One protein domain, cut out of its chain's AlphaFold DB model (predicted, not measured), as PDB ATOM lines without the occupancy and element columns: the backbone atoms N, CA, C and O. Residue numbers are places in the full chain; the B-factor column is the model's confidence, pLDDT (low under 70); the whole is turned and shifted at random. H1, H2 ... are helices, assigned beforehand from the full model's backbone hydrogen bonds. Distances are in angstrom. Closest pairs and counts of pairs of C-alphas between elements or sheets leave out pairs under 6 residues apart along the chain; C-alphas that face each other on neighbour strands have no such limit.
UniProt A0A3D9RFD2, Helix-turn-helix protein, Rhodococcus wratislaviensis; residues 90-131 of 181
ATOM      1  N   ALA A  90      41.946  89.166 -39.194       90.56
ATOM      2  CA  ALA A  90      40.579  88.853 -38.836       90.56
ATOM      3  C   ALA A  90      40.473  88.711 -37.317       90.56
ATOM      4  O   ALA A  90      41.212  87.948 -36.689       90.56
ATOM      5  N   GLU A  91      39.529  89.438 -36.731       90.25
ATOM      6  CA  GLU A  91      39.213  89.310 -35.315       90.25
ATOM      7  C   GLU A  91      38.202  88.186 -35.103       90.25
ATOM      8  O   GLU A  91      37.168  88.113 -35.769       90.25
ATOM      9  N   VAL A  92      38.488  87.312 -34.141       92.44
ATOM     10  CA  VAL A  92      37.599  86.224 -33.735       92.44
ATOM     11  C   VAL A  92      37.510  86.224 -32.222       92.44
ATOM     12  O   VAL A  92      38.517  86.324 -31.520       92.44
ATOM     13  N   THR A  93      36.291  86.121 -31.702       92.62
ATOM     14  CA  THR A  93      36.045  86.091 -30.265       92.62
ATOM     15  C   THR A  93      36.816  84.933 -29.624       92.62
ATOM     16  O   THR A  93      36.670  83.782 -30.023       92.62
ATOM     17  N   GLY A  94      37.640  85.243 -28.619       90.06
ATOM     18  CA  GLY A  94      38.429  84.253 -27.876       90.06
ATOM     19  C   GLY A  94      39.762  83.848 -28.519       90.06
ATOM     20  O   GLY A  94      40.507  83.089 -27.896       90.06
ATOM     21  N   ALA A  95      40.102  84.356 -29.710       87.69
ATOM     22  CA  ALA A  95      41.431  84.161 -30.285       87.69
ATOM     23  C   ALA A  95      42.486  84.909 -29.454       87.69
ATOM     24  O   ALA A  95      42.338  86.098 -29.168       87.69
ATOM     25  N   ARG A  96      43.553  84.211 -29.043       82.38
ATOM     26  CA  ARG A  96      44.638  84.797 -28.227       82.38
ATOM     27  C   ARG A  96      45.719  85.487 -29.052       82.38
ATOM     28  O   ARG A  96      46.483  86.283 -28.514       82.38
ATOM     29  N   VAL A  97      45.803  85.147 -30.331       79.75
ATOM     30  CA  VAL A  97      46.789  85.670 -31.275       79.75
ATOM     31  C   VAL A  97      46.062  86.325 -32.450       79.75
ATOM     32  O   VAL A  97      44.979  85.853 -32.825       79.75
ATOM     33  N   PRO A  98      46.629  87.390 -33.049       79.12
ATOM     34  CA  PRO A  98      46.117  87.932 -34.301       79.12
ATOM     35  C   PRO A  98      45.978  86.814 -35.334       79.12
ATOM     36  O   PRO A  98      46.926  86.071 -35.589       79.12
ATOM     37  N   SER A  99      44.780  86.667 -35.889       88.88
ATOM     38  CA  SER A  99      44.464  85.627 -36.867       88.88
ATOM     39  C   SER A  99      44.285  86.251 -38.246       88.88
ATOM     40  O   SER A  99      43.953  87.428 -38.361       88.88
ATOM     41  N   THR A 100      44.508  85.475 -39.300       92.88
ATOM     42  CA  THR A 100      44.186  85.875 -40.676       92.88
ATOM     43  C   THR A 100      42.860  85.260 -41.110       92.88
ATOM     44  O   THR A 100      42.437  84.251 -40.539       92.88
ATOM     45  N   VAL A 101      42.219  85.810 -42.145       92.69
ATOM     46  CA  VAL A 101      41.024  85.205 -42.768       92.69
ATOM     47  C   VAL A 101      41.261  83.725 -43.094       92.69
ATOM     48  O   VAL A 101      40.417  82.878 -42.806       92.69
ATOM     49  N   GLU A 102      42.443  83.394 -43.617       92.44
ATOM     50  CA  GLU A 102      42.851  82.019 -43.899       92.44
ATOM     51  C   GLU A 102      42.940  81.146 -42.639       92.44
ATOM     52  O   GLU A 102      42.446  80.020 -42.611       92.44
ATOM     53  N   ALA A 103      43.579  81.641 -41.574       92.19
ATOM     54  CA  ALA A 103      43.683  80.902 -40.319       92.19
ATOM     55  C   ALA A 103      42.308  80.593 -39.733       92.19
ATOM     56  O   ALA A 103      42.071  79.458 -39.322       92.19
ATOM     57  N   VAL A 104      41.397  81.567 -39.768       94.19
ATOM     58  CA  VAL A 104      40.016  81.377 -39.317       94.19
ATOM     59  C   VAL A 104      39.282  80.373 -40.200       94.19
ATOM     60  O   VAL A 104      38.570  79.523 -39.673       94.19
ATOM     61  N   HIS A 105      39.485  80.403 -41.520       93.38
ATOM     62  CA  HIS A 105      38.902  79.410 -42.420       93.38
ATOM     63  C   HIS A 105      39.343  77.985 -42.065       93.38
ATOM     64  O   HIS A 105      38.489  77.136 -41.827       93.38
ATOM     65  N   TYR A 106      40.648  77.727 -41.941       92.38
ATOM     66  CA  TYR A 106      41.135  76.394 -41.572       92.38
ATOM     67  C   TYR A 106      40.707  75.958 -40.169       92.38
ATOM     68  O   TYR A 106      40.532  74.767 -39.925       92.38
ATOM     69  N   PHE A 107      40.526  76.899 -39.244       94.19
ATOM     70  CA  PHE A 107      39.964  76.596 -37.935       94.19
ATOM     71  C   PHE A 107      38.509  76.132 -38.024       94.19
ATOM     72  O   PHE A 107      38.170  75.098 -37.452       94.19
ATOM     73  N   LEU A 108      37.669  76.848 -38.777       94.62
ATOM     74  CA  LEU A 108      36.263  76.485 -38.985       94.62
ATOM     75  C   LEU A 108      36.102  75.161 -39.748       94.62
ATOM     76  O   LEU A 108      35.144  74.430 -39.512       94.62
ATOM     77  N   GLU A 109      37.051  74.826 -40.624       91.44
ATOM     78  CA  GLU A 109      37.084  73.552 -41.356       91.44
ATOM     79  C   GLU A 109      37.677  72.382 -40.552       91.44
ATOM     80  O   GLU A 109      37.797  71.272 -41.083       91.44
ATOM     81  N   GLY A 110      38.065  72.612 -39.291       91.38
ATOM     82  CA  GLY A 110      38.620  71.571 -38.427       91.38
ATOM     83  C   GLY A 110      40.032  71.130 -38.816       91.38
ATOM     84  O   GLY A 110      40.403  69.992 -38.571       91.38
ATOM     85  N   VAL A 111      40.819  71.998 -39.460       89.19
ATOM     86  CA  VAL A 111      42.149  71.662 -39.999       89.19
ATOM     87  C   VAL A 111      43.281  72.098 -39.068       89.19
ATOM     88  O   VAL A 111      44.242  71.359 -38.875       89.19
ATOM     89  N   ARG A 112      43.204  73.301 -38.484       88.94
ATOM     90  CA  ARG A 112      44.251  73.822 -37.587       88.94
ATOM     91  C   ARG A 112      43.682  74.700 -36.482       88.94
ATOM     92  O   ARG A 112      42.680  75.380 -36.674       88.94
ATOM     93  N   THR A 113      44.341  74.725 -35.332       91.62
ATOM     94  CA  THR A 113      43.906  75.552 -34.198       91.62
ATOM     95  C   THR A 113      44.325  77.016 -34.363       91.62
ATOM     96  O   THR A 113      45.362  77.311 -34.953       91.62
ATOM     97  N   LEU A 114      43.556  77.943 -33.780       90.19
ATOM     98  CA  LEU A 114      43.939  79.360 -33.676       90.19
ATOM     99  C   LEU A 114      44.841  79.662 -32.472       90.19
ATOM    100  O   LEU A 114      45.440  80.726 -32.421       90.19
ATOM    101  N   ASN A 115      44.949  78.757 -31.495       83.44
ATOM    102  CA  ASN A 115      45.629  79.027 -30.219       83.44
ATOM    103  C   ASN A 115      47.019  78.376 -30.106       83.44
ATOM    104  O   ASN A 115      47.557  78.265 -29.008       83.44
ATOM    105  N   GLY A 116      47.602  77.926 -31.223       75.62
ATOM    106  CA  GLY A 116      48.960  77.363 -31.250       75.62
ATOM    107  C   GLY A 116      49.117  75.996 -30.565       75.62
ATOM    108  O   GLY A 116      50.234  75.585 -30.272       75.62
ATOM    109  N   HIS A 117      48.018  75.285 -30.295       78.50
ATOM    110  CA  HIS A 117      48.051  73.877 -29.880       78.50
ATOM    111  C   HIS A 117      48.468  72.940 -31.036       78.50
ATOM    112  O   HIS A 117      48.632  73.363 -32.179       78.50
ATOM    113  N   ASN A 118      48.626  71.646 -30.745       85.75
ATOM    114  CA  ASN A 118      48.970  70.637 -31.749       85.75
ATOM    115  C   ASN A 118      47.879  70.543 -32.841       85.75
ATOM    116  O   ASN A 118      46.748  70.145 -32.557       85.75
ATOM    117  N   ASN A 119      48.237  70.894 -34.083       85.81
ATOM    118  CA  ASN A 119      47.322  70.891 -35.229       85.81
ATOM    119  C   ASN A 119      46.820  69.491 -35.603       85.81
ATOM    120  O   ASN A 119      45.661  69.368 -35.980       85.81
ATOM    121  N   LEU A 120      47.644  68.445 -35.464       82.00
ATOM    122  CA  LEU A 120      47.229  67.070 -35.757       82.00
ATOM    123  C   LEU A 120      46.149  66.609 -34.774       82.00
ATOM    124  O   LEU A 120      45.099  66.130 -35.187       82.00
ATOM    125  N   GLU A 121      46.370  66.807 -33.474       83.62
ATOM    126  CA  GLU A 121      45.380  66.435 -32.455       83.62
ATOM    127  C   GLU A 121      44.091  67.259 -32.594       83.62
ATOM    128  O   GLU A 121      42.999  66.738 -32.370       83.62
ATOM    129  N   PHE A 122      44.196  68.534 -32.986       88.31
ATOM    130  CA  PHE A 122      43.028  69.349 -33.324       88.31
ATOM    131  C   PHE A 122      42.257  68.746 -34.504       88.31
ATOM    132  O   PHE A 122      41.065  68.485 -34.365       88.31
ATOM    133  N   ALA A 123      42.942  68.459 -35.615       86.56
ATOM    134  CA  ALA A 123      42.320  67.910 -36.814       86.56
ATOM    135  C   ALA A 123      41.634  66.564 -36.549       86.56
ATOM    136  O   ALA A 123      40.481  66.374 -36.929       86.56
ATOM    137  N   LEU A 124      42.296  65.663 -35.817       82.00
ATOM    138  CA  LEU A 124      41.737  64.365 -35.438       82.00
ATOM    139  C   LEU A 124      40.470  64.491 -34.577       82.00
ATOM    140  O   LEU A 124      39.532  63.722 -34.763       82.00
ATOM    141  N   ARG A 125      40.413  65.462 -33.653       85.56
ATOM    142  CA  ARG A 125      39.219  65.722 -32.821       85.56
ATOM    143  C   ARG A 125      38.078  66.383 -33.587       85.56
ATOM    144  O   ARG A 125      36.936  66.301 -33.146       85.56
ATOM    145  N   SER A 126      38.382  67.067 -34.684       89.12
ATOM    146  CA  SER A 126      37.382  67.689 -35.548       89.12
ATOM    147  C   SER A 126      36.739  66.705 -36.530       89.12
ATOM    148  O   SER A 126      35.738  67.054 -37.156       89.12
ATOM    149  N   LEU A 127      37.268  65.483 -36.665       83.38
ATOM    150  CA  LEU A 127      36.650  64.444 -37.485       83.38
ATOM    151  C   LEU A 127      35.366  63.913 -36.822       83.38
ATOM    152  O   LEU A 127      35.384  63.590 -35.629       83.38
ATOM    153  N   PRO A 128      34.262  63.761 -37.582       81.50
ATOM    154  CA  PRO A 128      33.055  63.111 -37.081       81.50
ATOM    155  C   PRO A 128      33.343  61.699 -36.572       81.50
ATOM    156  O   PRO A 128      34.177  61.005 -37.147       81.50
ATOM    157  N   ASP A 129      32.608  61.232 -35.562       80.56
ATOM    158  CA  ASP A 129      32.838  59.921 -34.931       80.56
ATOM    159  C   ASP A 129      32.864  58.754 -35.930       80.56
ATOM    160  O   ASP A 129      33.680  57.844 -35.812       80.56
ATOM    161  N   PHE A 130      32.023  58.798 -36.964       72.19
ATOM    162  CA  PHE A 130      31.979  57.764 -38.005       72.19
ATOM    163  C   PHE A 130      33.187  57.785 -38.962       72.19
ATOM    164  O   PHE A 130      33.392  56.837 -39.715       72.19
ATOM    165  N   MET A 131      33.972  58.863 -38.932       71.12
ATOM    166  CA  MET A 131      35.209  59.077 -39.685       71.12
ATOM    167  C   MET A 131      36.454  59.076 -38.802       71.12
ATOM    168  O   MET A 131      37.559  59.128 -39.338       71.12
TER     169      MET A 131
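This is residues 90 to 131 of the 181 residues of the protein "Helix-turn-helix protein" of Rhodococcus wratislaviensis (UniProt A0A3D9RFD2). This is a short, winding chain with little regular structure: two short helices, H1 and then H2, are placed one after the other along the long axis, joined by a looping link. A loop of residues 90 to 100 lies at the H1 end, and residues 127 to 131 make a tail beyond H2. The printed part has 42 residues, with 16 in the two named helices and no named strand, and its class is all helix. It is only just compact, close to loose, with a radius of gyration of the C-alphas of 10.7 A; its spans of 33 by 16 by 15 A make it only just a rod.

Look first at H1, residues 101 to 108, and then at H2, residues 119 to 126. They are near each other, with 6 pairs of C-alphas within 10 A and no pair within 8 A. In H1 and H2 every O i to N i+4 pair is within hydrogen-bond range.

Find C-alpha 101 at (41.024, 85.205, -42.768); from there H1 runs 10.6 A to C-alpha 108. H2 runs 10.4 A from C-alpha 119 to C-alpha 126 at (37.382, 67.689, -35.548).

The C-alphas of Pro 98 and Phe 130, the two farthest apart, are 33.5 A apart. The printed part has no cut, and the 10-residue link from H1 to H2 is short. No printed residue is under 70 in pLDDT.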